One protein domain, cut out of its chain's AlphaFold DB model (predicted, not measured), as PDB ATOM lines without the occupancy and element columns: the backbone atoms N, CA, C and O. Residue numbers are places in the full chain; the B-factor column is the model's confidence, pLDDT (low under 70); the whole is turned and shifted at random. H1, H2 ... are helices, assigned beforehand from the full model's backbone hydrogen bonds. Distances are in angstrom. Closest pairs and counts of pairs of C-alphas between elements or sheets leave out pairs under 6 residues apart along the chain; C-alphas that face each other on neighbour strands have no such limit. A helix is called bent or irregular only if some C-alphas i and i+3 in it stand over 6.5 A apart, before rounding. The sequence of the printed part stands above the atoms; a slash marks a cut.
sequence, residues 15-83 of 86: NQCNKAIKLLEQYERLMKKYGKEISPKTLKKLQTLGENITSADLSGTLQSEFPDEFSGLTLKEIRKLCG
ATOM      1  N   ASN A  15     279.426 195.146 125.600       83.88
ATOM      2  CA  ASN A  15     280.563 195.709 126.322       83.88
ATOM      3  C   ASN A  15     280.212 197.018 127.043       83.88
ATOM      4  O   ASN A  15     280.581 197.174 128.204       83.88
ATOM      5  N   GLN A  16     279.457 197.909 126.398       87.00
ATOM      6  CA  GLN A  16     279.005 199.174 126.978       87.00
ATOM      7  C   GLN A  16     277.995 198.926 128.096       87.00
ATOM      8  O   GLN A  16     278.163 199.439 129.198       87.00
ATOM      9  N   CYS A  17     277.028 198.036 127.866       89.69
ATOM     10  CA  CYS A  17     276.097 197.559 128.889       89.69
ATOM     11  C   CYS A  17     276.815 197.068 130.153       89.69
ATOM     12  O   CYS A  17     276.534 197.497 131.273       89.69
ATOM     13  N   ASN A  18     277.784 196.168 129.974       89.19
ATOM     14  CA  ASN A  18     278.570 195.632 131.079       89.19
ATOM     15  C   ASN A  18     279.390 196.717 131.777       89.19
ATOM     16  O   ASN A  18     279.509 196.682 133.002       89.19
ATOM     17  N   LYS A  19     279.945 197.668 131.018       91.12
ATOM     18  CA  LYS A  19     280.716 198.789 131.554       91.12
ATOM     19  C   LYS A  19     279.836 199.697 132.412       91.12
ATOM     20  O   LYS A  19     280.173 199.907 133.572       91.12
ATOM     21  N   ALA A  20     278.700 200.153 131.891       91.94
ATOM     22  CA  ALA A  20     277.760 201.018 132.601       91.94
ATOM     23  C   ALA A  20     277.246 200.370 133.893       91.94
ATOM     24  O   ALA A  20     277.346 200.960 134.969       91.94
ATOM     25  N   ILE A  21     276.798 199.110 133.815       91.75
ATOM     26  CA  ILE A  21     276.351 198.352 134.993       91.75
ATOM     27  C   ILE A  21     277.485 198.225 136.009       91.75
ATOM     28  O   ILE A  21     277.275 198.454 137.194       91.75
ATOM     29  N   LYS A  22     278.706 197.903 135.571       91.62
ATOM     30  CA  LYS A  22     279.855 197.764 136.472       91.62
ATOM     31  C   LYS A  22     280.238 199.087 137.134       91.62
ATOM     32  O   LYS A  22     280.578 199.070 138.313       91.62
ATOM     33  N   LEU A  23     280.178 200.205 136.410       91.69
ATOM     34  CA  LEU A  23     280.443 201.538 136.956       91.69
ATOM     35  C   LEU A  23     279.428 201.903 138.048       91.69
ATOM     36  O   LEU A  23     279.835 202.407 139.088       91.69
ATOM     37  N   LEU A  24     278.145 201.586 137.850       91.38
ATOM     38  CA  LEU A  24     277.059 201.903 138.789       91.38
ATOM     39  C   LEU A  24     276.884 200.885 139.924       91.38
ATOM     40  O   LEU A  24     276.399 201.243 140.988       91.38
ATOM     41  N   GLU A  25     277.268 199.622 139.734       91.00
ATOM     42  CA  GLU A  25     277.157 198.570 140.758       91.00
ATOM     43  C   GLU A  25     278.439 198.446 141.595       91.00
ATOM     44  O   GLU A  25     278.380 198.134 142.779       91.00
ATOM     45  N   GLN A  26     279.610 198.705 141.000       91.25
ATOM     46  CA  GLN A  26     280.916 198.574 141.662       91.25
ATOM     47  C   GLN A  26     281.634 199.918 141.851       91.25
ATOM     48  O   GLN A  26     282.860 199.928 141.994       91.25
ATOM     49  N   TYR A  27     280.908 201.043 141.874       89.12
ATOM     50  CA  TYR A  27     281.489 202.386 142.030       89.12
ATOM     51  C   TYR A  27     282.441 202.484 143.231       89.12
ATOM     52  O   TYR A  27     283.520 203.057 143.109       89.12
ATOM     53  N   GLU A  28     282.094 201.874 144.369       87.25
ATOM     54  CA  GLU A  28     282.905 201.893 145.592       87.25
ATOM     55  C   GLU A  28     284.266 201.220 145.371       87.25
ATOM     56  O   GLU A  28     285.323 201.800 145.633       87.25
ATOM     57  N   ARG A  29     284.249 200.007 144.805       89.19
ATOM     58  CA  ARG A  29     285.467 199.251 144.492       89.19
ATOM     59  C   ARG A  29     286.312 199.969 143.444       89.19
ATOM     60  O   ARG A  29     287.540 199.954 143.535       89.19
ATOM     61  N   LEU A  30     285.672 200.559 142.438       89.06
ATOM     62  CA  LEU A  30     286.361 201.258 141.360       89.06
ATOM     63  C   LEU A  30     287.015 202.546 141.858       89.06
ATOM     64  O   LEU A  30     288.183 202.766 141.568       89.06
ATOM     65  N   MET A  31     286.332 203.340 142.681       86.19
ATOM     66  CA  MET A  31     286.920 204.544 143.279       86.19
ATOM     67  C   MET A  31     288.118 204.210 144.168       86.19
ATOM     68  O   MET A  31     289.171 204.831 144.023       86.19
ATOM     69  N   LYS A  32     288.023 203.145 144.978       87.38
ATOM     70  CA  LYS A  32     289.165 202.633 145.748       87.38
ATOM     71  C   LYS A  32     290.332 202.221 144.844       87.38
ATOM     72  O   LYS A  32     291.479 202.526 145.153       87.38
ATOM     73  N   LYS A  33     290.053 201.569 143.707       86.56
ATOM     74  CA  LYS A  33     291.072 201.196 142.708       86.56
ATOM     75  C   LYS A  33     291.730 202.423 142.065       86.56
ATOM     76  O   LYS A  33     292.929 202.396 141.819       86.56
ATOM     77  N   TYR A  34     290.967 203.484 141.818       84.75
ATOM     78  CA  TYR A  34     291.480 204.753 141.298       84.75
ATOM     79  C   TYR A  34     292.213 205.596 142.353       84.75
ATOM     80  O   TYR A  34     292.652 206.701 142.041       84.75
ATOM     81  N   GLY A  35     292.340 205.110 143.595       83.00
ATOM     82  CA  GLY A  35     292.945 205.868 144.689       83.00
ATOM     83  C   GLY A  35     292.156 207.130 145.042       83.00
ATOM     84  O   GLY A  35     292.719 208.085 145.569       83.00
ATOM     85  N   LYS A  36     290.861 207.168 144.707       82.00
ATOM     86  CA  LYS A  36     289.963 208.279 145.016       82.00
ATOM     87  C   LYS A  36     289.124 207.908 146.231       82.00
ATOM     88  O   LYS A  36     288.388 206.922 146.206       82.00
ATOM     89  N   GLU A  37     289.199 208.720 147.278       79.62
ATOM     90  CA  GLU A  37     288.286 208.594 148.410       79.62
ATOM     91  C   GLU A  37     286.892 209.093 148.017       79.62
ATOM     92  O   GLU A  37     286.702 210.249 147.636       79.62
ATOM     93  N   ILE A  38     285.896 208.209 148.116       82.62
ATOM     94  CA  ILE A  38     284.495 208.627 148.145       82.62
ATOM     95  C   ILE A  38     284.223 209.162 149.545       82.62
ATOM     96  O   ILE A  38     284.355 208.435 150.529       82.62
ATOM     97  N   SER A  39     283.769 210.410 149.643       85.56
ATOM     98  CA  SER A  39     283.309 210.947 150.921       85.56
ATOM     99  C   SER A  39     282.162 210.090 151.480       85.56
ATOM    100  O   SER A  39     281.241 209.748 150.733       85.56
ATOM    101  N   PRO A  40     282.121 209.806 152.794       85.75
ATOM    102  CA  PRO A  40     281.098 208.940 153.392       85.75
ATOM    103  C   PRO A  40     279.668 209.444 153.145       85.75
ATOM    104  O   PRO A  40     278.742 208.653 152.979       85.75
ATOM    105  N   LYS A  41     279.485 210.768 153.036       88.25
ATOM    106  CA  LYS A  41     278.212 211.393 152.649       88.25
ATOM    107  C   LYS A  41     277.769 210.982 151.241       88.25
ATOM    108  O   LYS A  41     276.606 210.637 151.041       88.25
ATOM    109  N   THR A  42     278.692 210.996 150.281       85.81
ATOM    110  CA  THR A  42     278.443 210.582 148.897       85.81
ATOM    111  C   THR A  42     278.179 209.085 148.831       85.81
ATOM    112  O   THR A  42     277.179 208.691 148.249       85.81
ATOM    113  N   LEU A  43     278.984 208.259 149.506       87.00
ATOM    114  CA  LEU A  43     278.760 206.811 149.581       87.00
ATOM    115  C   LEU A  43     277.350 206.492 150.095       87.00
ATOM    116  O   LEU A  43     276.608 205.753 149.459       87.00
ATOM    117  N   LYS A  44     276.947 207.119 151.207       90.06
ATOM    118  CA  LYS A  44     275.617 206.930 151.793       90.06
ATOM    119  C   LYS A  44     274.505 207.390 150.848       90.06
ATOM    120  O   LYS A  44     273.483 206.715 150.749       90.06
ATOM    121  N   LYS A  45     274.700 208.495 150.117       90.38
ATOM    122  CA  LYS A  45     273.767 208.948 149.071       90.38
ATOM    123  C   LYS A  45     273.632 207.893 147.965       90.38
ATOM    124  O   LYS A  45     272.515 207.516 147.635       90.38
ATOM    125  N   LEU A  46     274.746 207.386 147.437       87.94
ATOM    126  CA  LEU A  46     274.761 206.377 146.371       87.94
ATOM    127  C   LEU A  46     274.126 205.051 146.813       87.94
ATOM    128  O   LEU A  46     273.332 204.471 146.079       87.94
ATOM    129  N   GLN A  47     274.405 204.608 148.040       88.38
ATOM    130  CA  GLN A  47     273.761 203.436 148.639       88.38
ATOM    131  C   GLN A  47     272.250 203.629 148.804       88.38
ATOM    132  O   GLN A  47     271.490 202.692 148.588       88.38
ATOM    133  N   THR A  48     271.813 204.845 149.146       92.06
ATOM    134  CA  THR A  48     270.387 205.184 149.276       92.06
ATOM    135  C   THR A  48     269.681 205.188 147.918       92.06
ATOM    136  O   THR A  48     268.538 204.751 147.824       92.06
ATOM    137  N   LEU A  49     270.353 205.653 146.859       90.50
ATOM    138  CA  LEU A  49     269.816 205.622 145.494       90.50
ATOM    139  C   LEU A  49     269.620 204.187 144.990       90.50
ATOM    140  O   LEU A  49     268.635 203.910 144.300       90.50
ATOM    141  N   GLY A  50     270.536 203.280 145.342       88.62
ATOM    142  CA  GLY A  50     270.452 201.869 144.976       88.62
ATOM    143  C   GLY A  50     270.395 201.693 143.459       88.62
ATOM    144  O   GLY A  50     271.335 202.045 142.754       88.62
ATOM    145  N   GLU A  51     269.281 201.176 142.936       88.81
ATOM    146  CA  GLU A  51     269.097 200.992 141.489       88.81
ATOM    147  C   GLU A  51     268.744 202.276 140.720       88.81
ATOM    148  O   GLU A  51     268.769 202.266 139.490       88.81
ATOM    149  N   ASN A  52     268.436 203.371 141.421       91.94
ATOM    150  CA  ASN A  52     268.161 204.681 140.818       91.94
ATOM    151  C   ASN A  52     269.429 205.528 140.632       91.94
ATOM    152  O   ASN A  52     269.342 206.695 140.271       91.94
ATOM    153  N   ILE A  53     270.608 204.965 140.911       92.38
ATOM    154  CA  ILE A  53     271.887 205.629 140.667       92.38
ATOM    155  C   ILE A  53     272.077 205.894 139.167       92.38
ATOM    156  O   ILE A  53     271.816 205.014 138.342       92.38
ATOM    157  N   THR A  54     272.560 207.090 138.832       93.19
ATOM    158  CA  THR A  54     272.848 207.518 137.455       93.19
ATOM    159  C   THR A  54     274.318 207.897 137.282       93.19
ATOM    160  O   THR A  54     275.060 208.050 138.257       93.19
ATOM    161  N   SER A  55     274.755 208.098 136.036       90.94
ATOM    162  CA  SER A  55     276.105 208.594 135.732       90.94
ATOM    163  C   SER A  55     276.412 209.961 136.350       90.94
ATOM    164  O   SER A  55     277.564 210.225 136.683       90.94
ATOM    165  N   ALA A  56     275.396 210.805 136.555       90.12
ATOM    166  CA  ALA A  56     275.537 212.123 137.172       90.12
ATOM    167  C   ALA A  56     275.848 212.056 138.677       90.12
ATOM    168  O   ALA A  56     276.383 213.008 139.241       90.12
ATOM    169  N   ASP A  57     275.524 210.941 139.336       88.44
ATOM    170  CA  ASP A  57     275.856 210.733 140.745       88.44
ATOM    171  C   ASP A  57     277.288 210.205 140.942       88.44
ATOM    172  O   ASP A  57     277.833 210.269 142.048       88.44
ATOM    173  N   LEU A  58     277.914 209.687 139.881       86.88
ATOM    174  CA  LEU A  58     279.283 209.191 139.916       86.88
ATOM    175  C   LEU A  58     280.291 210.348 139.952       86.88
ATOM    176  O   LEU A  58     280.074 211.427 139.413       86.88
ATOM    177  N   SER A  59     281.445 210.117 140.581       81.69
ATOM    178  CA  SER A  59     282.533 211.103 140.601       81.69
ATOM    179  C   SER A  59     283.326 211.105 139.293       81.69
ATOM    180  O   SER A  59     283.523 210.051 138.690       81.69
ATOM    181  N   GLY A  60     283.838 212.283 138.918       80.06
ATOM    182  CA  GLY A  60     284.400 212.634 137.604       80.06
ATOM    183  C   GLY A  60     285.104 211.529 136.812       80.06
ATOM    184  O   GLY A  60     284.773 211.333 135.650       80.06
ATOM    185  N   THR A  61     286.030 210.766 137.402       84.50
ATOM    186  CA  THR A  61     286.719 209.675 136.683       84.50
ATOM    187  C   THR A  61     285.762 208.563 136.243       84.50
ATOM    188  O   THR A  61     285.813 208.143 135.093       84.50
ATOM    189  N   LEU A  62     284.852 208.119 137.116       86.62
ATOM    190  CA  LEU A  62     283.841 207.116 136.763       86.62
ATOM    191  C   LEU A  62     282.814 207.661 135.774       86.62
ATOM    192  O   LEU A  62     282.378 206.927 134.894       86.62
ATOM    193  N   GLN A  63     282.450 208.936 135.919       89.19
ATOM    194  CA  GLN A  63     281.557 209.619 134.989       89.19
ATOM    195  C   GLN A  63     282.190 209.739 133.595       89.19
ATOM    196  O   GLN A  63     281.519 209.487 132.606       89.19
ATOM    197  N   SER A  64     283.489 210.040 133.511       87.62
ATOM    198  CA  SER A  64     284.228 210.156 132.241       87.62
ATOM    199  C   SER A  64     284.388 208.814 131.527       87.62
ATOM    200  O   SER A  64     284.497 208.758 130.308       87.62
ATOM    201  N   GLU A  65     284.430 207.713 132.277       87.62
ATOM    202  CA  GLU A  65     284.437 206.372 131.694       87.62
ATOM    203  C   GLU A  65     283.039 205.854 131.349       87.62
ATOM    204  O   GLU A  65     282.921 204.789 130.728       87.62
ATOM    205  N   PHE A  66     281.995 206.561 131.778       91.00
ATOM    206  CA  PHE A  66     280.624 206.134 131.599       91.00
ATOM    207  C   PHE A  66     280.203 206.264 130.131       91.00
ATOM    208  O   PHE A  66     280.507 207.276 129.509       91.00
ATOM    209  N   PRO A  67     279.525 205.260 129.547       90.25
ATOM    210  CA  PRO A  67     279.117 205.350 128.151       90.25
ATOM    211  C   PRO A  67     278.027 206.413 127.974       90.25
ATOM    212  O   PRO A  67     276.982 206.337 128.624       90.25
ATOM    213  N   ASP A  68     278.252 207.366 127.069       89.62
ATOM    214  CA  ASP A  68     277.330 208.486 126.824       89.62
ATOM    215  C   ASP A  68     275.931 208.027 126.386       89.62
ATOM    216  O   ASP A  68     274.935 208.668 126.714       89.62
ATOM    217  N   GLU A  69     275.839 206.872 125.719       87.56
ATOM    218  CA  GLU A  69     274.578 206.247 125.289       87.56
ATOM    219  C   GLU A  69     273.625 205.912 126.451       87.56
ATOM    220  O   GLU A  69     272.422 205.781 126.240       87.56
ATOM    221  N   PHE A  70     274.147 205.796 127.677       90.31
ATOM    222  CA  PHE A  70     273.352 205.552 128.882       90.31
ATOM    223  C   PHE A  70     273.301 206.759 129.819       90.31
ATOM    224  O   PHE A  70     272.878 206.633 130.971       90.31
ATOM    225  N   SER A  71     273.787 207.918 129.376       88.25
ATOM    226  CA  SER A  71     273.782 209.124 130.196       88.25
ATOM    227  C   SER A  71     272.352 209.490 130.602       88.25
ATOM    228  O   SER A  71     271.434 209.470 129.786       88.25
ATOM    229  N   GLY A  72     272.153 209.783 131.889       88.69
ATOM    230  CA  GLY A  72     270.831 210.074 132.454       88.69
ATOM    231  C   GLY A  72     269.957 208.848 132.740       88.69
ATOM    232  O   GLY A  72     268.898 209.013 133.339       88.69
ATOM    233  N   LEU A  73     270.397 207.635 132.390       92.00
ATOM    234  CA  LEU A  73     269.691 206.407 132.748       92.00
ATOM    235  C   LEU A  73     270.133 205.877 134.109       92.00
ATOM    236  O   LEU A  73     271.300 205.960 134.509       92.00
ATOM    237  N   THR A  74     269.180 205.275 134.805       93.88
ATOM    238  CA  THR A  74     269.409 204.582 136.070       93.88
ATOM    239  C   THR A  74     269.994 203.187 135.853       93.88
ATOM    240  O   THR A  74     269.792 202.556 134.812       93.88
ATOM    241  N   LEU A  75     270.662 202.636 136.874       91.44
ATOM    242  CA  LEU A  75     271.124 201.240 136.862       91.44
ATOM    243  C   LEU A  75     269.991 200.265 136.492       91.44
ATOM    244  O   LEU A  75     270.215 199.318 135.733       91.44
ATOM    245  N   LYS A  76     268.775 200.511 136.989       91.81
ATOM    246  CA  LYS A  76     267.581 199.720 136.669       91.81
ATOM    247  C   LYS A  76     267.221 199.761 135.186       91.81
ATOM    248  O   LYS A  76     266.923 198.725 134.595       91.81
ATOM    249  N   GLU A  77     267.221 200.946 134.586       91.69
ATOM    250  CA  GLU A  77     266.898 201.128 133.168       91.69
ATOM    251  C   GLU A  77     267.953 200.489 132.276       91.69
ATOM    252  O   GLU A  77     267.612 199.739 131.365       91.69
ATOM    253  N   ILE A  78     269.230 200.688 132.601       90.19
ATOM    254  CA  ILE A  78     270.345 200.088 131.865       90.19
ATOM    255  C   ILE A  78     270.255 198.563 131.930       90.19
ATOM    256  O   ILE A  78     270.383 197.894 130.911       90.19
ATOM    257  N   ARG A  79     269.959 197.985 133.100       89.12
ATOM    258  CA  ARG A  79     269.733 196.539 133.246       89.12
ATOM    259  C   ARG A  79     268.616 196.024 132.340       89.12
ATOM    260  O   ARG A  79     268.814 195.014 131.668       89.12
ATOM    261  N   LYS A  80     267.487 196.736 132.273       88.88
ATOM    262  CA  LYS A  80     266.367 196.392 131.384       88.88
ATOM    263  C   LYS A  80     266.757 196.473 129.909       88.88
ATOM    264  O   LYS A  80     266.518 195.517 129.179       88.88
ATOM    265  N   LEU A  81     267.394 197.568 129.491       86.75
ATOM    266  CA  LEU A  81     267.852 197.770 128.110       86.75
ATOM    267  C   LEU A  81     268.869 196.710 127.681       86.75
ATOM    268  O   LEU A  81     268.842 196.224 126.557       86.75
ATOM    269  N   CYS A  82     269.742 196.320 128.602       86.44
ATOM    270  CA  CYS A  82     270.788 195.335 128.371       86.44
ATOM    271  C   CYS A  82     270.326 193.883 128.581       86.44
ATOM    272  O   CYS A  82     271.158 192.975 128.521       86.44
ATOM    273  N   GLY A  83     269.041 193.647 128.876       81.12
ATOM    274  CA  GLY A  83     268.485 192.308 129.105       81.12
ATOM    275  C   GLY A  83     269.071 191.580 130.322       81.12
ATOM    276  O   GLY A  83     269.048 190.353 130.382       81.12
TER     277      GLY A  83
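Overview. This is residues 15 to 83 of the 86 residues of an uncharacterized protein of Thiotrichaceae bacterium IS1 (UniProt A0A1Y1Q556). A small compact cluster of five short helices: H3 and H5 follow nearly end to end along one side, H1 runs beside H5, H2 makes a corner with H1, and H4 covers a further side near H1 and H2. The printed part has 69 residues, all helix in class, in the order H1 to H5, with no named strand. The radius of gyration of the C-alphas is 11.1 A; spans are 31 by 22 by 16 A.

Along the chain. H3, residues 40 to 52, is 18.5 A long and irregular: C-alphas 48 and 51 are 8.9 A apart. H1, residues 15 to 25, begins at (280.563, 195.709, 126.322) and is 15.1 A long. H2 is residues 27 to 33, H4 60 to 64, and H5 75 to 81, ending at (267.852, 197.770, 128.110).

Arrangement. H3 touches H5 with residues 51 to 52 alone; the closest C-alphas, Glu 51 and Leu 75, are 5.1 A apart. H5 touches H1 at a shallow tilt of 24 degrees, opposite ways; the closest C-alphas, Ile 21 and Leu 75, are 6.3 A apart. H2 and H4 only just touch, with 3 pairs of C-alphas within 8 A, the closest Tyr 27 and Leu 62. H2 and H5 are apart. Every O i to N i+4 pair is within hydrogen-bond range in H1, H2, H4 and H5; in H3, 7 of 9.

Size, cuts and confidence. The C-alphas of Ser 39 and Gly 83, the farthest apart, are 32.3 A apart. The printed part has no cut and no long link; no printed residue is under 70 in pLDDT.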